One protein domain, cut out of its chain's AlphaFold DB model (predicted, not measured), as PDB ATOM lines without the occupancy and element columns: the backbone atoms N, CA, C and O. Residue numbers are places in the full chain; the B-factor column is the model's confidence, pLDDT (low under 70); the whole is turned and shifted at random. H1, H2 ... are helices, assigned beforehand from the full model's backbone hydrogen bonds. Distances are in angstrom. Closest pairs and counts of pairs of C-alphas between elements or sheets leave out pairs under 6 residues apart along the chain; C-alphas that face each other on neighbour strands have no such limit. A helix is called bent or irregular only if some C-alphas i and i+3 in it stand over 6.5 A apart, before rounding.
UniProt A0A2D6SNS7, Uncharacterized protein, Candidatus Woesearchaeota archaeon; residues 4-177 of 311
ATOM      1  N   PHE A   4      28.617 134.550  24.032       35.38
ATOM      2  CA  PHE A   4      27.812 134.350  25.243       35.38
ATOM      3  C   PHE A   4      27.496 135.659  25.988       35.38
ATOM      4  O   PHE A   4      26.383 135.793  26.493       35.38
ATOM      5  N   ASN A   5      28.377 136.674  25.945       34.38
ATOM      6  CA  ASN A   5      28.102 138.007  26.524       34.38
ATOM      7  C   ASN A   5      26.912 138.713  25.869       34.38
ATOM      8  O   ASN A   5      26.337 139.629  26.442       34.38
ATOM      9  N   HIS A   6      26.533 138.279  24.667       37.41
ATOM     10  CA  HIS A   6      25.347 138.762  23.971       37.41
ATOM     11  C   HIS A   6      24.120 137.858  24.118       37.41
ATOM     12  O   HIS A   6      23.039 138.271  23.714       37.41
ATOM     13  N   LEU A   7      24.274 136.641  24.644       35.31
ATOM     14  CA  LEU A   7      23.188 135.670  24.782       35.31
ATOM     15  C   LEU A   7      22.567 135.668  26.192       35.31
ATOM     16  O   LEU A   7      21.382 135.384  26.304       35.31
ATOM     17  N   PHE A   8      23.321 136.035  27.241       39.75
ATOM     18  CA  PHE A   8      22.933 135.775  28.644       39.75
ATOM     19  C   PHE A   8      23.070 136.982  29.605       39.75
ATOM     20  O   PHE A   8      23.101 136.827  30.822       39.75
ATOM     21  N   GLY A   9      23.119 138.215  29.088       35.44
ATOM     22  CA  GLY A   9      23.207 139.424  29.926       35.44
ATOM     23  C   GLY A   9      24.627 139.753  30.410       35.44
ATOM     24  O   GLY A   9      25.602 139.345  29.796       35.44
ATOM     25  N   ASP A  10      24.758 140.581  31.449       37.62
ATOM     26  CA  ASP A  10      26.030 141.193  31.875       37.62
ATOM     27  C   ASP A  10      27.122 140.166  32.279       37.62
ATOM     28  O   ASP A  10      26.856 139.049  32.720       37.62
ATOM     29  N   LYS A  11      28.398 140.564  32.185       38.22
ATOM     30  CA  LYS A  11      29.588 139.736  32.477       38.22
ATOM     31  C   LYS A  11      29.567 139.098  33.876       38.22
ATOM     32  O   LYS A  11      30.223 138.079  34.090       38.22
ATOM     33  N   GLY A  12      28.838 139.691  34.825       38.16
ATOM     34  CA  GLY A  12      28.699 139.204  36.201       38.16
ATOM     35  C   GLY A  12      27.703 138.050  36.390       38.16
ATOM     36  O   GLY A  12      27.958 137.183  37.228       38.16
ATOM     37  N   SER A  13      26.607 137.996  35.621       37.38
ATOM     38  CA  SER A  13      25.638 136.882  35.646       37.38
ATOM     39  C   SER A  13      26.173 135.672  34.876       37.38
ATOM     40  O   SER A  13      26.138 134.540  35.357       37.38
ATOM     41  N   ILE A  14      26.848 135.941  33.760       35.53
ATOM     42  CA  ILE A  14      27.489 134.951  32.890       35.53
ATOM     43  C   ILE A  14      28.570 134.133  33.606       35.53
ATOM     44  O   ILE A  14      28.639 132.916  33.444       35.53
ATOM     45  N   ALA A  15      29.387 134.759  34.456       32.06
ATOM     46  CA  ALA A  15      30.423 134.055  35.217       32.06
ATOM     47  C   ALA A  15      29.860 133.086  36.281       32.06
ATOM     48  O   ALA A  15      30.572 132.177  36.720       32.06
ATOM     49  N   LYS A  16      28.598 133.263  36.702       37.28
ATOM     50  CA  LYS A  16      27.889 132.349  37.612       37.28
ATOM     51  C   LYS A  16      27.163 131.224  36.866       37.28
ATOM     52  O   LYS A  16      27.131 130.111  37.383       37.28
ATOM     53  N   GLU A  17      26.645 131.488  35.668       37.69
ATOM     54  CA  GLU A  17      25.888 130.520  34.857       37.69
ATOM     55  C   GLU A  17      26.770 129.581  34.006       37.69
ATOM     56  O   GLU A  17      26.374 128.455  33.714       37.69
ATOM     57  N   LEU A  18      28.006 129.969  33.664       39.38
ATOM     58  CA  LEU A  18      28.881 129.216  32.744       39.38
ATOM     59  C   LEU A  18      29.833 128.176  33.367       39.38
ATOM     60  O   LEU A  18      30.761 127.719  32.703       39.38
ATOM     61  N   LYS A  19      29.602 127.706  34.597       42.97
ATOM     62  CA  LYS A  19      30.282 126.489  35.109       42.97
ATOM     63  C   LYS A  19      29.524 125.198  34.785       42.97
ATOM     64  O   LYS A  19      29.571 124.230  35.541       42.97
ATOM     65  N   ILE A  20      28.811 125.182  33.665       47.03
ATOM     66  CA  ILE A  20      28.112 124.003  33.170       47.03
ATOM     67  C   ILE A  20      28.990 123.346  32.099       47.03
ATOM     68  O   ILE A  20      29.246 123.939  31.047       47.03
ATOM     69  N   ASP A  21      29.462 122.132  32.396       50.62
ATOM     70  CA  ASP A  21      30.220 121.285  31.472       50.62
ATOM     71  C   ASP A  21      29.480 121.123  30.131       50.62
ATOM     72  O   ASP A  21      28.245 121.112  30.069       50.62
ATOM     73  N   SER A  22      30.242 121.015  29.051       49.28
ATOM     74  CA  SER A  22      29.792 120.898  27.663       49.28
ATOM     75  C   SER A  22      28.679 119.860  27.475       49.28
ATOM     76  O   SER A  22      27.669 120.123  26.816       49.28
ATOM     77  N   GLU A  23      28.806 118.704  28.131       54.84
ATOM     78  CA  GLU A  23      27.799 117.638  28.108       54.84
ATOM     79  C   GLU A  23      26.473 118.056  28.754       54.84
ATOM     80  O   GLU A  23      25.393 117.675  28.293       54.84
ATOM     81  N   ARG A  24      26.518 118.875  29.805       61.84
ATOM     82  CA  ARG A  24      25.312 119.351  30.479       61.84
ATOM     83  C   ARG A  24      24.596 120.417  29.648       61.84
ATOM     84  O   ARG A  24      23.370 120.367  29.560       61.84
ATOM     85  N   ARG A  25      25.319 121.307  28.957       56.91
ATOM     86  CA  ARG A  25      24.706 122.277  28.020       56.91
ATOM     87  C   ARG A  25      23.970 121.580  26.874       56.91
ATOM     88  O   ARG A  25      22.846 121.954  26.545       56.91
ATOM     89  N   ILE A  26      24.564 120.519  26.329       58.44
ATOM     90  CA  ILE A  26      23.938 119.635  25.332       58.44
ATOM     91  C   ILE A  26      22.625 119.058  25.856       58.44
ATOM     92  O   ILE A  26      21.602 119.100  25.173       58.44
ATOM     93  N   GLN A  27      22.633 118.524  27.078       63.41
ATOM     94  CA  GLN A  27      21.441 117.930  27.681       63.41
ATOM     95  C   GLN A  27      20.320 118.954  27.886       63.41
ATOM     96  O   GLN A  27      19.154 118.624  27.664       63.41
ATOM     97  N   ILE A  28      20.659 120.178  28.294       68.12
ATOM     98  CA  ILE A  28      19.696 121.261  28.529       68.12
ATOM     99  C   ILE A  28      19.013 121.665  27.218       68.12
ATOM    100  O   ILE A  28      17.785 121.633  27.131       68.12
ATOM    101  N   TRP A  29      19.791 121.966  26.175       67.31
ATOM    102  CA  TRP A  29      19.243 122.293  24.855       67.31
ATOM    103  C   TRP A  29      18.468 121.128  24.251       67.31
ATOM    104  O   TRP A  29      17.407 121.318  23.655       67.31
ATOM    105  N   GLY A  30      18.961 119.907  24.457       67.50
ATOM    106  CA  GLY A  30      18.295 118.714  23.968       67.50
ATOM    107  C   GLY A  30      16.958 118.441  24.627       67.50
ATOM    108  O   GLY A  30      16.037 117.952  23.973       67.50
ATOM    109  N   ARG A  31      16.829 118.799  25.902       74.19
ATOM    110  CA  ARG A  31      15.559 118.767  26.613       74.19
ATOM    111  C   ARG A  31      14.623 119.869  26.122       74.19
ATOM    112  O   ARG A  31      13.515 119.547  25.723       74.19
ATOM    113  N   ALA A  32      15.083 121.117  26.040       73.75
ATOM    114  CA  ALA A  32      14.253 122.246  25.604       73.75
ATOM    115  C   ALA A  32      13.642 122.040  24.208       73.75
ATOM    116  O   ALA A  32      12.484 122.373  23.965       73.75
ATOM    117  N   LEU A  33      14.403 121.432  23.298       74.00
ATOM    118  CA  LEU A  33      13.916 121.065  21.972       74.00
ATOM    119  C   LEU A  33      12.885 119.923  22.022       74.00
ATOM    120  O   LEU A  33      11.939 119.927  21.246       74.00
ATOM    121  N   LYS A  34      13.007 118.950  22.924       75.56
ATOM    122  CA  LYS A  34      11.969 117.913  23.089       75.56
ATOM    123  C   LYS A  34      10.700 118.468  23.733       75.56
ATOM    124  O   LYS A  34       9.600 118.116  23.323       75.56
ATOM    125  N   ASP A  35      10.860 119.370  24.692       83.19
ATOM    126  CA  ASP A  35       9.761 119.933  25.474       83.19
ATOM    127  C   ASP A  35       8.896 120.918  24.666       83.19
ATOM    128  O   ASP A  35       7.767 121.215  25.065       83.19
ATOM    129  N   TYR A  36       9.367 121.372  23.495       84.38
ATOM    130  CA  TYR A  36       8.592 122.221  22.584       84.38
ATOM    131  C   TYR A  36       7.210 121.639  22.254       84.38
ATOM    132  O   TYR A  36       6.232 122.385  22.243       84.38
ATOM    133  N   GLU A  37       7.094 120.330  22.003       83.69
ATOM    134  CA  GLU A  37       5.797 119.720  21.676       83.69
ATOM    135  C   GLU A  37       4.791 119.898  22.823       83.69
ATOM    136  O   GLU A  37       3.638 120.263  22.589       83.69
ATOM    137  N   GLY A  38       5.253 119.737  24.068       88.31
ATOM    138  CA  GLY A  38       4.453 119.978  25.267       88.31
ATOM    139  C   GLY A  38       4.069 121.450  25.429       88.31
ATOM    140  O   GLY A  38       2.902 121.757  25.668       88.31
ATOM    141  N   ILE A  39       5.018 122.370  25.225       88.69
ATOM    142  CA  ILE A  39       4.768 123.822  25.260       88.69
ATOM    143  C   ILE A  39       3.726 124.219  24.202       88.69
ATOM    144  O   ILE A  39       2.801 124.985  24.480       88.69
ATOM    145  N   SER A  40       3.857 123.678  22.991       89.00
ATOM    146  CA  SER A  40       2.950 123.920  21.870       89.00
ATOM    147  C   SER A  40       1.535 123.440  22.188       89.00
ATOM    148  O   SER A  40       0.580 124.192  21.987       89.00
ATOM    149  N   GLU A  41       1.384 122.240  22.752       92.69
ATOM    150  CA  GLU A  41       0.075 121.705  23.134       92.69
ATOM    151  C   GLU A  41      -0.580 122.525  24.249       92.69
ATOM    152  O   GLU A  41      -1.723 122.957  24.101       92.69
ATOM    153  N   LEU A  42       0.162 122.828  25.318       95.06
ATOM    154  CA  LEU A  42      -0.330 123.646  26.429       95.06
ATOM    155  C   LEU A  42      -0.760 125.043  25.965       95.06
ATOM    156  O   LEU A  42      -1.790 125.553  26.406       95.06
ATOM    157  N   SER A  43      -0.034 125.644  25.016       94.38
ATOM    158  CA  SER A  43      -0.367 126.977  24.505       94.38
ATOM    159  C   SER A  43      -1.743 127.056  23.826       94.38
ATOM    160  O   SER A  43      -2.375 128.114  23.815       94.38
ATOM    161  N   LYS A  44      -2.275 125.936  23.309       94.19
ATOM    162  CA  LYS A  44      -3.607 125.895  22.680       94.19
ATOM    163  C   LYS A  44      -4.739 126.195  23.663       94.19
ATOM    164  O   LYS A  44      -5.819 126.614  23.222       94.19
ATOM    165  N   TYR A  45      -4.499 126.021  24.965       95.12
ATOM    166  CA  TYR A  45      -5.446 126.359  26.027       95.12
ATOM    167  C   TYR A  45      -5.894 127.823  25.949       95.12
ATOM    168  O   TYR A  45      -7.073 128.114  26.109       95.12
ATOM    169  N   PHE A  46      -4.979 128.728  25.597       93.44
ATOM    170  CA  PHE A  46      -5.234 130.162  25.431       93.44
ATOM    171  C   PHE A  46      -5.088 130.620  23.970       93.44
ATOM    172  O   PHE A  46      -4.762 131.773  23.689       93.44
ATOM    173  N   SER A  47      -5.353 129.721  23.016       93.06
ATOM    174  CA  SER A  47      -5.456 130.092  21.599       93.06
ATOM    175  C   SER A  47      -6.585 131.112  21.366       93.06
ATOM    176  O   SER A  47      -7.517 131.178  22.171       93.06
ATOM    177  N   PRO A  48      -6.585 131.856  20.240       90.50
ATOM    178  CA  PRO A  48      -7.618 132.856  19.956       90.50
ATOM    179  C   PRO A  48      -9.054 132.320  20.051       90.50
ATOM    180  O   PRO A  48      -9.958 133.049  20.441       90.50
ATOM    181  N   ASN A  49      -9.256 131.034  19.748       91.25
ATOM    182  CA  ASN A  49     -10.565 130.382  19.817       91.25
ATOM    183  C   ASN A  49     -10.977 129.975  21.243       91.25
ATOM    184  O   ASN A  49     -12.157 129.752  21.491       91.25
ATOM    185  N   ASN A  50     -10.020 129.847  22.165       92.75
ATOM    186  CA  ASN A  50     -10.240 129.386  23.539       92.75
ATOM    187  C   ASN A  50     -10.022 130.490  24.582       92.75
ATOM    188  O   ASN A  50     -10.211 130.248  25.771       92.75
ATOM    189  N   ILE A  51      -9.632 131.694  24.161       92.69
ATOM    190  CA  ILE A  51      -9.181 132.741  25.076       92.69
ATOM    191  C   ILE A  51     -10.262 133.182  26.064       92.69
ATOM    192  O   ILE A  51      -9.975 133.357  27.242       92.69
ATOM    193  N   GLU A  52     -11.517 133.285  25.625       92.31
ATOM    194  CA  GLU A  52     -12.635 133.626  26.511       92.31
ATOM    195  C   GLU A  52     -12.830 132.567  27.598       92.31
ATOM    196  O   GLU A  52     -13.069 132.903  28.754       92.31
ATOM    197  N   LYS A  53     -12.660 131.287  27.247       92.31
ATOM    198  CA  LYS A  53     -12.735 130.176  28.199       92.31
ATOM    199  C   LYS A  53     -11.559 130.204  29.177       92.31
ATOM    200  O   LYS A  53     -11.768 130.015  30.368       92.31
ATOM    201  N   ALA A  54     -10.350 130.484  28.692       92.62
ATOM    202  CA  ALA A  54      -9.166 130.625  29.538       92.62
ATOM    203  C   ALA A  54      -9.294 131.799  30.531       92.62
ATOM    204  O   ALA A  54      -8.809 131.713  31.651       92.62
ATOM    205  N   LEU A  55      -9.979 132.881  30.146       94.00
ATOM    206  CA  LEU A  55     -10.244 134.027  31.023       94.00
ATOM    207  C   LEU A  55     -11.354 133.767  32.056       94.00
ATOM    208  O   LEU A  55     -11.427 134.479  33.056       94.00
ATOM    209  N   GLN A  56     -12.222 132.777  31.826       95.31
ATOM    210  CA  GLN A  56     -13.280 132.382  32.766       95.31
ATOM    211  C   GLN A  56     -12.770 131.477  33.894       95.31
ATOM    212  O   GLN A  56     -13.388 131.442  34.956       95.31
ATOM    213  N   ASP A  57     -11.665 130.764  33.671       94.88
ATOM    214  CA  ASP A  57     -11.066 129.825  34.623       94.88
ATOM    215  C   ASP A  57      -9.595 130.183  34.871       94.88
ATOM    216  O   ASP A  57      -8.666 129.636  34.274       94.88
ATOM    217  N   LEU A  58      -9.402 131.176  35.740       93.31
ATOM    218  CA  LEU A  58      -8.086 131.737  36.043       93.31
ATOM    219  C   LEU A  58      -7.176 130.767  36.811       93.31
ATOM    220  O   LEU A  58      -5.956 130.856  36.668       93.31
ATOM    221  N   ASP A  59      -7.753 129.844  37.581       94.94
ATOM    222  CA  ASP A  59      -6.996 128.830  38.322       94.94
ATOM    223  C   ASP A  59      -6.400 127.805  37.349       94.94
ATOM    224  O   ASP A  59      -5.198 127.532  37.383       94.94
ATOM    225  N   ALA A  60      -7.211 127.301  36.411       95.06
ATOM    226  CA  ALA A  60      -6.721 126.410  35.363       95.06
ATOM    227  C   ALA A  60      -5.738 127.117  34.414       95.06
ATOM    228  O   ALA A  60      -4.768 126.507  33.957       95.06
ATOM    229  N   LEU A  61      -5.946 128.409  34.131       95.44
ATOM    230  CA  LEU A  61      -4.982 129.203  33.371       95.44
ATOM    231  C   LEU A  61      -3.624 129.269  34.081       95.44
ATOM    232  O   LEU A  61      -2.599 129.055  33.434       95.44
ATOM    233  N   ASP A  62      -3.593 129.538  35.385       95.56
ATOM    234  CA  ASP A  62      -2.337 129.606  36.135       95.56
ATOM    235  C   ASP A  62      -1.596 128.271  36.143       95.56
ATOM    236  O   ASP A  62      -0.381 128.261  35.933       95.56
ATOM    237  N   GLU A  63      -2.320 127.159  36.296       96.62
ATOM    238  CA  GLU A  63      -1.749 125.813  36.212       96.62
ATOM    239  C   GLU A  63      -1.106 125.561  34.839       96.62
ATOM    240  O   GLU A  63       0.020 125.071  34.744       96.62
ATOM    241  N   VAL A  64      -1.781 125.946  33.751       95.94
ATOM    242  CA  VAL A  64      -1.232 125.819  32.393       95.94
ATOM    243  C   VAL A  64       0.020 126.679  32.217       95.94
ATOM    244  O   VAL A  64       1.005 126.213  31.639       95.94
ATOM    245  N   LEU A  65       0.015 127.916  32.719       96.00
ATOM    246  CA  LEU A  65       1.171 128.807  32.635       96.00
ATOM    247  C   LEU A  65       2.361 128.282  33.455       96.00
ATOM    248  O   LEU A  65       3.497 128.374  32.990       96.00
ATOM    249  N   ASP A  66       2.117 127.683  34.625       95.00
ATOM    250  CA  ASP A  66       3.154 127.019  35.424       95.00
ATOM    251  C   ASP A  66       3.725 125.792  34.724       95.00
ATOM    252  O   ASP A  66       4.943 125.607  34.691       95.00
ATOM    253  N   ASN A  67       2.865 124.986  34.102       95.31
ATOM    254  CA  ASN A  67       3.303 123.835  33.327       95.31
ATOM    255  C   ASN A  67       4.192 124.270  32.154       95.31
ATOM    256  O   ASN A  67       5.264 123.699  31.967       95.31
ATOM    257  N   ILE A  68       3.824 125.332  31.425       93.12
ATOM    258  CA  ILE A  68       4.680 125.904  30.374       93.12
ATOM    259  C   ILE A  68       6.010 126.392  30.956       93.12
ATOM    260  O   ILE A  68       7.064 126.049  30.422       93.12
ATOM    261  N   ALA A  69       5.989 127.154  32.051       90.31
ATOM    262  CA  ALA A  69       7.209 127.660  32.676       90.31
ATOM    263  C   ALA A  69       8.123 126.527  33.173       90.31
ATOM    264  O   ALA A  69       9.340 126.647  33.095       90.31
ATOM    265  N   SER A  70       7.558 125.408  33.637       90.38
ATOM    266  CA  SER A  70       8.322 124.243  34.104       90.38
ATOM    267  C   SER A  70       9.052 123.494  32.982       90.38
ATOM    268  O   SER A  70      10.117 122.922  33.221       90.38
ATOM    269  N   LEU A  71       8.505 123.531  31.763       89.19
ATOM    270  CA  LEU A  71       9.119 122.969  30.555       89.19
ATOM    271  C   LEU A  71      10.256 123.851  30.016       89.19
ATOM    272  O   LEU A  71      11.088 123.403  29.230       89.19
ATOM    273  N   ILE A  72      10.330 125.108  30.456       84.69
ATOM    274  CA  ILE A  72      11.441 126.005  30.153       84.69
ATOM    275  C   ILE A  72      12.482 125.843  31.265       84.69
ATOM    276  O   ILE A  72      12.304 126.300  32.392       84.69
ATOM    277  N   SER A  73      13.583 125.149  30.962       72.94
ATOM    278  CA  SER A  73      14.634 124.889  31.951       72.94
ATOM    279  C   SER A  73      15.183 126.191  32.540       72.94
ATOM    280  O   SER A  73      15.686 127.039  31.807       72.94
ATOM    281  N   LYS A  74      15.183 126.300  33.874       70.25
ATOM    282  CA  LYS A  74      15.826 127.407  34.605       70.25
ATOM    283  C   LYS A  74      17.346 127.464  34.415       70.25
ATOM    284  O   LYS A  74      17.950 128.488  34.672       70.25
ATOM    285  N   GLU A  75      17.960 126.363  33.974       62.72
ATOM    286  CA  GLU A  75      19.382 126.332  33.594       62.72
ATOM    287  C   GLU A  75      19.610 126.856  32.166       62.72
ATOM    288  O   GLU A  75      20.743 127.140  31.796       62.72
ATOM    289  N   LEU A  76      18.552 126.936  31.348       65.75
ATOM    290  CA  LEU A  76      18.599 127.504  30.000       65.75
ATOM    291  C   LEU A  76      18.215 128.982  29.990       65.75
ATOM    292  O   LEU A  76      18.796 129.758  29.242       65.75
ATOM    293  N   ILE A  77      17.193 129.327  30.771       68.62
ATOM    294  CA  ILE A  77      16.622 130.663  30.889       68.62
ATOM    295  C   ILE A  77      16.619 131.015  32.375       68.62
ATOM    296  O   ILE A  77      15.702 130.620  33.100       68.62
ATOM    297  N   ASP A  78      17.633 131.756  32.817       66.00
ATOM    298  CA  ASP A  78      17.599 132.421  34.116       66.00
ATOM    299  C   ASP A  78      17.117 133.862  33.919       66.00
ATOM    300  O   ASP A  78      17.639 134.621  33.099       66.00
ATOM    301  N   ILE A  79      16.056 134.214  34.639       62.62
ATOM    302  CA  ILE A  79      15.534 135.581  34.699       62.62
ATOM    303  C   ILE A  79      15.806 136.231  36.055       62.62
ATOM    304  O   ILE A  79      15.397 137.368  36.237       62.62
ATOM    305  N   GLY A  80      16.470 135.545  36.998       62.19
ATOM    306  CA  GLY A  80      16.891 136.066  38.301       62.19
ATOM    307  C   GLY A  80      15.907 137.060  38.933       62.19
ATOM    308  O   GLY A  80      14.734 136.743  39.134       62.19
ATOM    309  N   ASP A  81      16.409 138.275  39.184       56.22
ATOM    310  CA  ASP A  81      15.651 139.456  39.631       56.22
ATOM    311  C   ASP A  81      15.321 140.425  38.467       56.22
ATOM    312  O   ASP A  81      15.065 141.610  38.684       56.22
ATOM    313  N   GLU A  82      15.380 139.973  37.210       61.53
ATOM    314  CA  GLU A  82      15.139 140.800  36.022       61.53
ATOM    315  C   GLU A  82      13.656 141.195  35.927       61.53
ATOM    316  O   GLU A  82      12.811 140.498  35.351       61.53
ATOM    317  N   GLU A  83      13.330 142.357  36.490       64.69
ATOM    318  CA  GLU A  83      12.029 142.996  36.330       64.69
ATOM    319  C   GLU A  83      11.987 143.815  35.037       64.69
ATOM    320  O   GLU A  83      12.505 144.927  34.965       64.69
ATOM    321  N   LYS A  84      11.321 143.277  34.012       74.06
ATOM    322  CA  LYS A  84      10.911 144.064  32.844       74.06
ATOM    323  C   LYS A  84       9.597 144.784  33.108       74.06
ATOM    324  O   LYS A  84       8.644 144.192  33.626       74.06
ATOM    325  N   LEU A  85       9.525 146.043  32.693       75.31
ATOM    326  CA  LEU A  85       8.298 146.828  32.750       75.31
ATOM    327  C   LEU A  85       7.315 146.341  31.675       75.31
ATOM    328  O   LEU A  85       7.704 145.887  30.600       75.31
ATOM    329  N   GLU A  86       6.013 146.468  31.940       76.19
ATOM    330  CA  GLU A  86       4.955 146.003  31.029       76.19
ATOM    331  C   GLU A  86       5.116 146.547  29.599       76.19
ATOM    332  O   GLU A  86       4.990 145.804  28.625       76.19
ATOM    333  N   HIS A  87       5.450 147.831  29.456       73.31
ATOM    334  CA  HIS A  87       5.631 148.455  28.146       73.31
ATOM    335  C   HIS A  87       6.858 147.920  27.388       73.31
ATOM    336  O   HIS A  87       6.837 147.878  26.157       73.31
ATOM    337  N   GLU A  88       7.901 147.480  28.097       72.50
ATOM    338  CA  GLU A  88       9.081 146.845  27.500       72.50
ATOM    339  C   GLU A  88       8.727 145.447  26.988       72.50
ATOM    340  O   GLU A  88       9.047 145.108  25.850       72.50
ATOM    341  N   ILE A  89       7.979 144.674  27.785       73.06
ATOM    342  CA  ILE A  89       7.477 143.346  27.400       73.06
ATOM    343  C   ILE A  89       6.574 143.464  26.166       73.06
ATOM    344  O   ILE A  89       6.756 142.736  25.192       73.06
ATOM    345  N   LEU A  90       5.634 144.412  26.159       74.12
ATOM    346  CA  LEU A  90       4.756 144.658  25.012       74.12
ATOM    347  C   LEU A  90       5.532 145.117  23.769       74.12
ATOM    348  O   LEU A  90       5.218 144.686  22.656       74.12
ATOM    349  N   GLY A  91       6.548 145.966  23.941       72.81
ATOM    350  CA  GLY A  91       7.446 146.380  22.864       72.81
ATOM    351  C   GLY A  91       8.188 145.191  22.251       72.81
ATOM    352  O   GLY A  91       8.188 145.019  21.028       72.81
ATOM    353  N   ASP A  92       8.739 144.320  23.096       73.12
ATOM    354  CA  ASP A  92       9.421 143.096  22.683       73.12
ATOM    355  C   ASP A  92       8.479 142.122  21.964       73.12
ATOM    356  O   ASP A  92       8.822 141.612  20.893       73.12
ATOM    357  N   LEU A  93       7.265 141.917  22.489       77.00
ATOM    358  CA  LEU A  93       6.243 141.062  21.876       77.00
ATOM    359  C   LEU A  93       5.833 141.579  20.497       77.00
ATOM    360  O   LEU A  93       5.772 140.807  19.536       77.00
ATOM    361  N   ARG A  94       5.594 142.889  20.362       76.94
ATOM    362  CA  ARG A  94       5.257 143.519  19.076       76.94
ATOM    363  C   ARG A  94       6.387 143.384  18.069       76.94
ATOM    364  O   ARG A  94       6.130 143.030  16.922       76.94
ATOM    365  N   ARG A  95       7.629 143.621  18.494       77.31
ATOM    366  CA  ARG A  95       8.809 143.480  17.637       77.31
ATOM    367  C   ARG A  95       8.963 142.045  17.143       77.31
ATOM    368  O   ARG A  95       9.108 141.841  15.941       77.31
ATOM    369  N   LEU A  96       8.900 141.058  18.039       69.44
ATOM    370  CA  LEU A  96       9.153 139.659  17.692       69.44
ATOM    371  C   LEU A  96       8.044 139.054  16.836       69.44
ATOM    372  O   LEU A  96       8.365 138.326  15.899       69.44
ATOM    373  N   THR A  97       6.788 139.434  17.081       68.25
ATOM    374  CA  THR A  97       5.628 138.963  16.305       68.25
ATOM    375  C   THR A  97       5.344 139.777  15.035       68.25
ATOM    376  O   THR A  97       4.407 139.444  14.301       68.25
ATOM    377  N   SER A  98       6.141 140.815  14.752       74.38
ATOM    378  CA  SER A  98       6.008 141.648  13.552       74.38
ATOM    379  C   SER A  98       6.304 140.870  12.265       74.38
ATOM    380  O   SER A  98       7.077 139.910  12.265       74.38
ATOM    381  N   GLU A  99       5.721 141.309  11.145       71.62
ATOM    382  CA  GLU A  99       6.013 140.735   9.822       71.62
ATOM    383  C   GLU A  99       7.496 140.872   9.450       71.62
ATOM    384  O   GLU A  99       8.075 139.954   8.881       71.62
ATOM    385  N   GLU A 100       8.151 141.959   9.858       70.00
ATOM    386  CA  GLU A 100       9.582 142.164   9.625       70.00
ATOM    387  C   GLU A 100      10.447 141.154  10.395       70.00
ATOM    388  O   GLU A 100      11.410 140.606   9.854       70.00
ATOM    389  N   SER A 101      10.092 140.851  11.647       68.88
ATOM    390  CA  SER A 101      10.781 139.820  12.430       68.88
ATOM    391  C   SER A 101      10.544 138.425  11.855       68.88
ATOM    392  O   SER A 101      11.473 137.608  11.844       68.88
ATOM    393  N   LYS A 102       9.338 138.142  11.348       68.19
ATOM    394  CA  LYS A 102       9.047 136.893  10.631       68.19
ATOM    395  C   LYS A 102       9.880 136.785   9.359       68.19
ATOM    396  O   LYS A 102      10.527 135.760   9.176       68.19
ATOM    397  N   GLU A 103       9.951 137.838   8.548       67.69
ATOM    398  CA  GLU A 103      10.756 137.873   7.321       67.69
ATOM    399  C   GLU A 103      12.247 137.684   7.625       67.69
ATOM    400  O   GLU A 103      12.895 136.827   7.031       67.69
ATOM    401  N   HIS A 104      12.783 138.372   8.638       68.69
ATOM    402  CA  HIS A 104      14.151 138.134   9.111       68.69
ATOM    403  C   HIS A 104      14.375 136.681   9.530       68.69
ATOM    404  O   HIS A 104      15.428 136.109   9.260       68.69
ATOM    405  N   THR A 105      13.387 136.070  10.187       66.19
ATOM    406  CA  THR A 105      13.454 134.655  10.570       66.19
ATOM    407  C   THR A 105      13.445 133.761   9.333       66.19
ATOM    408  O   THR A 105      14.245 132.837   9.257       66.19
ATOM    409  N   HIS A 106      12.616 134.060   8.329       65.81
ATOM    410  CA  HIS A 106      12.591 133.349   7.050       65.81
ATOM    411  C   HIS A 106      13.915 133.454   6.289       65.81
ATOM    412  O   HIS A 106      14.389 132.445   5.768       65.81
ATOM    413  N   ILE A 107      14.520 134.642   6.234       66.50
ATOM    414  CA  ILE A 107      15.822 134.868   5.595       66.50
ATOM    415  C   ILE A 107      16.896 134.058   6.316       66.50
ATOM    416  O   ILE A 107      17.579 133.263   5.679       66.50
ATOM    417  N   LEU A 108      16.980 134.192   7.643       64.12
ATOM    418  CA  LEU A 108      17.933 133.461   8.478       64.12
ATOM    419  C   LEU A 108      17.857 131.949   8.221       64.12
ATOM    420  O   LEU A 108      18.866 131.285   8.012       64.12
ATOM    421  N   ILE A 109      16.635 131.428   8.175       61.97
ATOM    422  CA  ILE A 109      16.341 130.017   7.947       61.97
ATOM    423  C   ILE A 109      16.721 129.568   6.536       61.97
ATOM    424  O   ILE A 109      17.351 128.525   6.380       61.97
ATOM    425  N   ARG A 110      16.385 130.345   5.501       61.84
ATOM    426  CA  ARG A 110      16.773 130.033   4.115       61.84
ATOM    427  C   ARG A 110      18.286 130.022   3.947       61.84
ATOM    428  O   ARG A 110      18.817 129.156   3.265       61.84
ATOM    429  N   THR A 111      18.982 130.954   4.590       59.41
ATOM    430  CA  THR A 111      20.445 131.021   4.574       59.41
ATOM    431  C   THR A 111      21.089 129.790   5.219       59.41
ATOM    432  O   THR A 111      22.162 129.382   4.790       59.41
ATOM    433  N   ILE A 112      20.429 129.171   6.200       55.78
ATOM    434  CA  ILE A 112      20.877 127.926   6.844       55.78
ATOM    435  C   ILE A 112      20.567 126.706   5.973       55.78
ATOM    436  O   ILE A 112      21.415 125.832   5.826       55.78
ATOM    437  N   ALA A 113      19.383 126.663   5.358       53.72
ATOM    438  CA  ALA A 113      18.988 125.597   4.440       53.72
ATOM    439  C   ALA A 113      19.863 125.550   3.176       53.72
ATOM    440  O   ALA A 113      20.093 124.494   2.621       53.72
ATOM    441  N   ILE A 114      20.381 126.678   2.694       51.34
ATOM    442  CA  ILE A 114      21.244 126.687   1.500       51.34
ATOM    443  C   ILE A 114      22.678 126.244   1.835       51.34
ATOM    444  O   ILE A 114      23.383 125.706   0.985       51.34
ATOM    445  N   GLU A 115      23.107 126.434   3.080       52.41
ATOM    446  CA  GLU A 115      24.478 126.201   3.530       52.41
ATOM    447  C   GLU A 115      24.510 125.190   4.680       52.41
ATOM    448  O   GLU A 115      25.069 125.457   5.742       52.41
ATOM    449  N   HIS A 116      23.922 124.009   4.441       49.75
ATOM    450  CA  HIS A 116      23.739 122.895   5.389       49.75
ATOM    451  C   HIS A 116      24.995 122.455   6.180       49.75
ATOM    452  O   HIS A 116      24.890 121.633   7.089       49.75
ATOM    453  N   HIS A 117      26.182 122.969   5.852       48.62
ATOM    454  CA  HIS A 117      27.457 122.617   6.474       48.62
ATOM    455  C   HIS A 117      28.085 123.733   7.324       48.62
ATOM    456  O   HIS A 117      29.063 123.458   8.016       48.62
ATOM    457  N   ASP A 118      27.552 124.962   7.316       52.09
ATOM    458  CA  ASP A 118      28.113 126.050   8.127       52.09
ATOM    459  C   ASP A 118      27.417 126.154   9.492       52.09
ATOM    460  O   ASP A 118      26.379 126.800   9.676       52.09
ATOM    461  N   GLN A 119      28.037 125.511  10.479       52.00
ATOM    462  CA  GLN A 119      27.593 125.470  11.872       52.00
ATOM    463  C   GLN A 119      27.433 126.874  12.489       52.00
ATOM    464  O   GLN A 119      26.572 127.064  13.353       52.00
ATOM    465  N   LYS A 120      28.167 127.887  11.996       51.66
ATOM    466  CA  LYS A 120      28.068 129.281  12.472       51.66
ATOM    467  C   LYS A 120      26.690 129.890  12.226       51.66
ATOM    468  O   LYS A 120      26.272 130.810  12.929       51.66
ATOM    469  N   LYS A 121      25.952 129.364  11.248       56.06
ATOM    470  CA  LYS A 121      24.628 129.869  10.874       56.06
ATOM    471  C   LYS A 121      23.510 129.357  11.780       56.06
ATOM    472  O   LYS A 121      22.455 129.980  11.831       56.06
ATOM    473  N   LEU A 122      23.743 128.302  12.565       57.34
ATOM    474  CA  LEU A 122      22.762 127.766  13.520       57.34
ATOM    475  C   LEU A 122      22.677 128.598  14.807       57.34
ATOM    476  O   LEU A 122      21.619 128.677  15.428       57.34
ATOM    477  N   ILE A 123      23.755 129.286  15.175       62.84
ATOM    478  CA  ILE A 123      23.847 130.127  16.377       62.84
ATOM    479  C   ILE A 123      22.727 131.184  16.446       62.84
ATOM    480  O   ILE A 123      22.050 131.270  17.475       62.84
ATOM    481  N   PRO A 124      22.458 131.968  15.384       65.25
ATOM    482  CA  PRO A 124      21.319 132.877  15.358       65.25
ATOM    483  C   PRO A 124      19.953 132.226  15.636       65.25
ATOM    484  O   PRO A 124      19.092 132.884  16.220       65.25
ATOM    485  N   ILE A 125      19.738 130.956  15.263       68.19
ATOM    486  CA  ILE A 125      18.495 130.232  15.587       68.19
ATOM    487  C   ILE A 125      18.419 129.977  17.090       68.19
ATOM    488  O   ILE A 125      17.408 130.310  17.701       68.19
ATOM    489  N   PHE A 126      19.477 129.431  17.695       68.38
ATOM    490  CA  PHE A 126      19.509 129.172  19.138       68.38
ATOM    491  C   PHE A 126      19.333 130.457  19.948       68.38
ATOM    492  O   PHE A 126      18.557 130.467  20.900       68.38
ATOM    493  N   ARG A 127      19.951 131.566  19.515       71.38
ATOM    494  CA  ARG A 127      19.707 132.899  20.088       71.38
ATOM    495  C   ARG A 127      18.230 133.265  20.028       71.38
ATOM    496  O   ARG A 127      17.639 133.635  21.033       71.38
ATOM    497  N   LYS A 128      17.615 133.122  18.856       73.00
ATOM    498  CA  LYS A 128      16.217 133.508  18.672       73.00
ATOM    499  C   LYS A 128      15.260 132.607  19.454       73.00
ATOM    500  O   LYS A 128      14.256 133.108  19.953       73.00
ATOM    501  N   ILE A 129      15.575 131.319  19.610       77.06
ATOM    502  CA  ILE A 129      14.851 130.401  20.502       77.06
ATOM    503  C   ILE A 129      14.993 130.867  21.954       77.06
ATOM    504  O   ILE A 129      13.981 131.029  22.629       77.06
ATOM    505  N   HIS A 130      16.214 131.136  22.413       78.81
ATOM    506  CA  HIS A 130      16.481 131.622  23.766       78.81
ATOM    507  C   HIS A 130      15.695 132.904  24.077       78.81
ATOM    508  O   HIS A 130      14.927 132.939  25.036       78.81
ATOM    509  N   ASP A 131      15.793 133.922  23.219       74.69
ATOM    510  CA  ASP A 131      15.093 135.200  23.396       74.69
ATOM    511  C   ASP A 131      13.567 135.020  23.413       74.69
ATOM    512  O   ASP A 131      12.859 135.663  24.191       74.69
ATOM    513  N   THR A 132      13.057 134.103  22.584       82.62
ATOM    514  CA  THR A 132      11.635 133.734  22.538       82.62
ATOM    515  C   THR A 132      11.185 133.098  23.856       82.62
ATOM    516  O   THR A 132      10.154 133.491  24.400       82.62
ATOM    517  N   LEU A 133      11.957 132.153  24.400       83.38
ATOM    518  CA  LEU A 133      11.653 131.490  25.673       83.38
ATOM    519  C   LEU A 133      11.762 132.456  26.858       83.38
ATOM    520  O   LEU A 133      10.887 132.473  27.722       83.38
ATOM    521  N   LYS A 134      12.783 133.317  26.869       83.38
ATOM    522  CA  LYS A 134      12.962 134.347  27.895       83.38
ATOM    523  C   LYS A 134      11.789 135.322  27.926       83.38
ATOM    524  O   LYS A 134      11.206 135.571  28.981       83.38
ATOM    525  N   LEU A 135      11.383 135.833  26.763       85.69
ATOM    526  CA  LEU A 135      10.221 136.713  26.672       85.69
ATOM    527  C   LEU A 135       8.926 135.999  27.075       85.69
ATOM    528  O   LEU A 135       8.067 136.620  27.703       85.69
ATOM    529  N   ALA A 136       8.785 134.710  26.763       88.12
ATOM    530  CA  ALA A 136       7.634 133.930  27.201       88.12
ATOM    531  C   ALA A 136       7.547 133.872  28.732       88.12
ATOM    532  O   ALA A 136       6.477 134.131  29.275       88.12
ATOM    533  N   ILE A 137       8.665 133.636  29.429       89.88
ATOM    534  CA  ILE A 137       8.711 133.642  30.899       89.88
ATOM    535  C   ILE A 137       8.327 135.015  31.472       89.88
ATOM    536  O   ILE A 137       7.466 135.087  32.350       89.88
ATOM    537  N   HIS A 138       8.886 136.116  30.954       88.12
ATOM    538  CA  HIS A 138       8.482 137.458  31.399       88.12
ATOM    539  C   HIS A 138       6.988 137.720  31.161       88.12
ATOM    540  O   HIS A 138       6.310 138.291  32.015       88.12
ATOM    541  N   THR A 139       6.460 137.266  30.023       88.94
ATOM    542  CA  THR A 139       5.042 137.416  29.672       88.94
ATOM    543  C   THR A 139       4.143 136.597  30.601       88.94
ATOM    544  O   THR A 139       3.128 137.109  31.065       88.94
ATOM    545  N   ILE A 140       4.529 135.359  30.929       93.62
ATOM    546  CA  ILE A 140       3.836 134.503  31.903       93.62
ATOM    547  C   ILE A 140       3.778 135.194  33.270       93.62
ATOM    548  O   ILE A 140       2.702 135.323  33.853       93.62
ATOM    549  N   ASN A 141       4.918 135.696  33.751       90.25
ATOM    550  CA  ASN A 141       4.995 136.400  35.030       90.25
ATOM    551  C   ASN A 141       4.114 137.655  35.045       90.25
ATOM    552  O   ASN A 141       3.461 137.931  36.050       90.25
ATOM    553  N   LEU A 142       4.057 138.398  33.935       90.19
ATOM    554  CA  LEU A 142       3.178 139.555  33.795       90.19
ATOM    555  C   LEU A 142       1.697 139.150  33.817       90.19
ATOM    556  O   LEU A 142       0.928 139.735  34.572       90.19
ATOM    557  N   ILE A 143       1.290 138.125  33.062       92.44
ATOM    558  CA  ILE A 143      -0.101 137.636  33.036       92.44
ATOM    559  C   ILE A 143      -0.570 137.213  34.433       92.44
ATOM    560  O   ILE A 143      -1.702 137.507  34.825       92.44
ATOM    561  N   LYS A 144       0.307 136.577  35.216       91.56
ATOM    562  CA  LYS A 144       0.020 136.177  36.601       91.56
ATOM    563  C   LYS A 144      -0.216 137.355  37.548       91.56
ATOM    564  O   LYS A 144      -0.931 137.201  38.533       91.56
ATOM    565  N   LYS A 145       0.304 138.548  37.231       91.25
ATOM    566  CA  LYS A 145       0.004 139.796  37.961       91.25
ATOM    567  C   LYS A 145      -1.374 140.383  37.620       91.25
ATOM    568  O   LYS A 145      -1.763 141.375  38.224       91.25
ATOM    569  N   ARG A 146      -2.113 139.760  36.695       91.06
ATOM    570  CA  ARG A 146      -3.476 140.122  36.275       91.06
ATOM    571  C   ARG A 146      -3.639 141.576  35.784       91.06
ATOM    572  O   ARG A 146      -4.480 142.296  36.317       91.06
ATOM    573  N   PRO A 147      -2.865 142.027  34.782       89.06
ATOM    574  CA  PRO A 147      -3.048 143.357  34.203       89.06
ATOM    575  C   PRO A 147      -4.385 143.469  33.450       89.06
ATOM    576  O   PRO A 147      -5.005 142.470  33.089       89.06
ATOM    577  N   ASP A 148      -4.824 144.684  33.135       89.19
ATOM    578  CA  ASP A 148      -6.111 144.903  32.449       89.19
ATOM    579  C   ASP A 148      -6.155 144.302  31.025       89.19
ATOM    580  O   ASP A 148      -7.224 144.054  30.466       89.19
ATOM    581  N   ASN A 149      -4.992 144.027  30.427       89.62
ATOM    582  CA  ASN A 149      -4.816 143.543  29.056       89.62
ATOM    583  C   ASN A 149      -4.460 142.043  28.949       89.62
ATOM    584  O   ASN A 149      -3.901 141.631  27.930       89.62
ATOM    585  N   ILE A 150      -4.795 141.197  29.942       93.56
ATOM    586  CA  ILE A 150      -4.468 139.747  29.930       93.56
ATOM    587  C   ILE A 150      -4.819 139.074  28.594       93.56
ATOM    588  O   ILE A 150      -4.026 138.294  28.075       93.56
ATOM    589  N   GLY A 151      -5.982 139.377  28.009       91.69
ATOM    590  CA  GLY A 151      -6.392 138.789  26.729       91.69
ATOM    591  C   GLY A 151      -5.466 139.153  25.556       91.69
ATOM    592  O   GLY A 151      -5.207 138.334  24.675       91.69
ATOM    593  N   GLU A 152      -4.914 140.365  25.533       90.38
ATOM    594  CA  GLU A 152      -3.915 140.753  24.531       90.38
ATOM    595  C   GLU A 152      -2.600 139.994  24.767       90.38
ATOM    596  O   GLU A 152      -2.041 139.412  23.835       90.38
ATOM    597  N   LEU A 153      -2.154 139.918  26.025       90.88
ATOM    598  CA  LEU A 153      -0.931 139.213  26.415       90.88
ATOM    599  C   LEU A 153      -0.996 137.708  26.129       90.88
ATOM    600  O   LEU A 153      -0.037 137.157  25.596       90.88
ATOM    601  N   LEU A 154      -2.121 137.048  26.409       93.38
ATOM    602  CA  LEU A 154      -2.334 135.629  26.099       93.38
ATOM    603  C   LEU A 154      -2.287 135.368  24.590       93.38
ATOM    604  O   LEU A 154      -1.648 134.415  24.149       93.38
ATOM    605  N   ASN A 155      -2.888 136.245  23.782       90.06
ATOM    606  CA  ASN A 155      -2.800 136.148  22.325       90.06
ATOM    607  C   ASN A 155      -1.361 136.316  21.820       90.06
ATOM    608  O   ASN A 155      -0.936 135.606  20.905       90.06
ATOM    609  N   TYR A 156      -0.602 137.253  22.391       89.75
ATOM    610  CA  TYR A 156       0.808 137.426  22.052       89.75
ATOM    611  C   TYR A 156       1.654 136.233  22.489       89.75
ATOM    612  O   TYR A 156       2.459 135.749  21.695       89.75
ATOM    613  N   LEU A 157       1.433 135.716  23.698       92.06
ATOM    614  CA  LEU A 157       2.107 134.528  24.209       92.06
ATOM    615  C   LEU A 157       1.816 133.307  23.330       92.06
ATOM    616  O   LEU A 157       2.737 132.577  22.976       92.06
ATOM    617  N   PHE A 158       0.565 133.125  22.894       93.00
ATOM    618  CA  PHE A 158       0.201 132.073  21.946       93.00
ATOM    619  C   PHE A 158       0.961 132.229  20.629       93.00
ATOM    620  O   PHE A 158       1.551 131.270  20.137       93.00
ATOM    621  N   LYS A 159       1.011 133.440  20.059       87.81
ATOM    622  CA  LYS A 159       1.767 133.683  18.822       87.81
ATOM    623  C   LYS A 159       3.258 133.397  18.986       87.81
ATOM    624  O   LYS A 159       3.868 132.811  18.093       87.81
ATOM    625  N   LEU A 160       3.826 133.780  20.122       87.62
ATOM    626  CA  LEU A 160       5.232 133.573  20.440       87.62
ATOM    627  C   LEU A 160       5.566 132.074  20.566       87.62
ATOM    628  O   LEU A 160       6.481 131.588  19.903       87.62
ATOM    629  N   LEU A 161       4.790 131.328  21.356       89.94
ATOM    630  CA  LEU A 161       5.039 129.912  21.645       89.94
ATOM    631  C   LEU A 161       4.603 128.974  20.513       89.94
ATOM    632  O   LEU A 161       5.318 128.041  20.160       89.94
ATOM    633  N   PHE A 162       3.434 129.203  19.922       88.38
ATOM    634  CA  PHE A 162       2.885 128.291  18.926       88.38
ATOM    635  C   PHE A 162       3.448 128.570  17.532       88.38
ATOM    636  O   PHE A 162       3.923 127.659  16.855       88.38
ATOM    637  N   HIS A 163       3.431 129.835  17.098       83.50
ATOM    638  CA  HIS A 163       3.847 130.188  15.741       83.50
ATOM    639  C   HIS A 163       5.350 130.413  15.636       83.50
ATOM    640  O   HIS A 163       5.989 129.812  14.779       83.50
ATOM    641  N   GLN A 164       5.927 131.269  16.477       82.31
ATOM    642  CA  GLN A 164       7.317 131.684  16.298       82.31
ATOM    643  C   GLN A 164       8.313 130.620  16.754       82.31
ATOM    644  O   GLN A 164       9.178 130.221  15.973       82.31
ATOM    645  N   LEU A 165       8.154 130.104  17.974       82.56
ATOM    646  CA  LEU A 165       8.969 128.992  18.457       82.56
ATOM    647  C   LEU A 165       8.750 127.735  17.603       82.56
ATOM    648  O   LEU A 165       9.713 127.068  17.235       82.56
ATOM    649  N   GLY A 166       7.505 127.467  17.197       82.12
ATOM    650  CA  GLY A 166       7.190 126.354  16.304       82.12
ATOM    651  C   GLY A 166       7.805 126.465  14.922       82.12
ATOM    652  O   GLY A 166       8.266 125.468  14.371       82.12
ATOM    653  N   PHE A 167       7.866 127.668  14.361       78.19
ATOM    654  CA  PHE A 167       8.535 127.897  13.090       78.19
ATOM    655  C   PHE A 167      10.045 127.636  13.196       78.19
ATOM    656  O   PHE A 167      10.580 126.871  12.397       78.19
ATOM    657  N   LEU A 168      10.706 128.171  14.229       75.44
ATOM    658  CA  LEU A 168      12.128 127.917  14.501       75.44
ATOM    659  C   LEU A 168      12.412 126.418  14.691       75.44
ATOM    660  O   LEU A 168      13.365 125.887  14.122       75.44
ATOM    661  N   TYR A 169      11.552 125.731  15.444       74.81
ATOM    662  CA  TYR A 169      11.695 124.314  15.762       74.81
ATOM    663  C   TYR A 169      11.475 123.392  14.558       74.81
ATOM    664  O   TYR A 169      12.294 122.521  14.261       74.81
ATOM    665  N   ASN A 170      10.376 123.590  13.827       71.19
ATOM    666  CA  ASN A 170      10.051 122.771  12.663       71.19
ATOM    667  C   ASN A 170      11.104 122.919  11.573       71.19
ATOM    668  O   ASN A 170      11.451 121.936  10.925       71.19
ATOM    669  N   THR A 171      11.638 124.124  11.387       64.19
ATOM    670  CA  THR A 171      12.747 124.353  10.469       64.19
ATOM    671  C   THR A 171      14.017 123.645  10.918       64.19
ATOM    672  O   THR A 171      14.647 122.987  10.095       64.19
ATOM    673  N   PHE A 172      14.378 123.744  12.198       62.19
ATOM    674  CA  PHE A 172      15.540 123.043  12.744       62.19
ATOM    675  C   PHE A 172      15.464 121.529  12.474       62.19
ATOM    676  O   PHE A 172      16.444 120.911  12.062       62.19
ATOM    677  N   ASN A 173      14.272 120.944  12.623       62.62
ATOM    678  CA  ASN A 173      14.041 119.528  12.351       62.62
ATOM    679  C   ASN A 173      13.952 119.171  10.855       62.62
ATOM    680  O   ASN A 173      14.363 118.069  10.494       62.62
ATOM    681  N   ARG A 174      13.417 120.052   9.993       58.12
ATOM    682  CA  ARG A 174      13.225 119.797   8.549       58.12
ATOM    683  C   ARG A 174      14.462 120.044   7.693       58.12
ATOM    684  O   ARG A 174      14.715 119.254   6.795       58.12
ATOM    685  N   GLU A 175      15.166 121.152   7.907       52.66
ATOM    686  CA  GLU A 175      16.155 121.656   6.943       52.66
ATOM    687  C   GLU A 175      17.581 121.213   7.272       52.66
ATOM    688  O   GLU A 175      18.406 121.094   6.377       52.66
ATOM    689  N   SER A 176      17.912 120.956   8.538       51.06
ATOM    690  CA  SER A 176      19.315 120.740   8.905       51.06
ATOM    691  C   SER A 176      19.724 119.265   8.964       51.06
ATOM    692  O   SER A 176      20.875 118.972   8.668       51.06
ATOM    693  N   PHE A 177      18.824 118.324   9.294       51.47
ATOM    694  CA  PHE A 177      19.222 116.929   9.562       51.47
ATOM    695  C   PHE A 177      18.059 115.929   9.409       51.47
ATOM    696  O   PHE A 177      17.554 115.402  10.401       51.47
TER     697      PHE A 177
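AT A GLANCE: This is residues 4 to 177 of the 311 residues of an uncharacterized protein of Candidatus Woesearchaeota archaeon (UniProt A0A2D6SNS7). A long hairpin of H7 and H8 runs through the middle, with H2b and H4 packed along one side of it and H5 and H6 along the other, in three loose rows of helices. H3 makes the corner between H2b and H4, H2 is bent, and short H1 lies away near the first residues, touching no helix. The printed part has 174 residues with eight named helices, H1 to H8 in order, and no named strand; the class is all helix. It is compact, with a radius of gyration of the C-alphas of 16.4 A and spans of 49 by 36 by 27 A.

IN THESE COORDINATES: H1 is residues 11 to 17, from C-alpha 11 at (29.588, 139.736, 32.477). Residues 22 to 46 were assigned as one helix, H2, by hydrogen bonds, but it is bent: C-alphas 34 and 37 are 6.6 A apart. Its arms are H2a, residues 22 to 34, 18.6 A, and H2b, residues 37 to 46, 15.6 A. H3 is residues 51 to 56, H4 58 to 71, 20.1 A, H5 86 to 97, 16.3 A, and H6 99 to 114, 22.3 A. H7, residues 123 to 144, is 31.8 A long. H8, residues 150 to 175, is 35.8 A long and ends at C-alpha 175 at (16.155, 121.656, 6.943).

HOW THE PARTS SIT: H8 is the hub, touching five helices. H7 and H8 form a helical hairpin at a shallow tilt of 22 degrees; their closest C-alphas, of Ile 143 and Ile 150, are 5.8 A apart. H2b, H4, H5, H7 and H8 form a bundle, a group of helices packed together. H8 touches H2b with its residues 154 to 166 alone, closest at the C-alphas of Ser 40 and Phe 162, 5.3 A. H2b touches H4 at 20 degrees, a shallow tilt, opposite ways, closest at Ile 39 and Ile 68, C-alphas 5.5 A apart. H3 and H2b touch only at the corner, closest at the C-alphas of Phe 46 and Ala 54, 5.7 A. H5 touches H7 at a steep tilt of 41 degrees, closest at the C-alphas of Ile 89 and Thr 139, 6.8 A. H6 touches H8, closest at the C-alphas of Ala 113 and Glu 175, 5.5 A. H2a and H7 are near each other. Every O i to N i+4 pair is within hydrogen-bond range in H2a, H3, H4, H5, H6 and H7; it is 2 of 3 in H1, 3 of 6 in H2b and 20 of 22 in H8.

THE WHOLE: The C-alphas farthest apart, of Gln 56 and His 117, are 49.5 A apart. The printed part has no cut; the link from H4 to H5, 14 residues, is long. Mean pLDDT of the printed part is 73.3, with 71 residues under 70, among them residues 4 to 30 and 101 to 126.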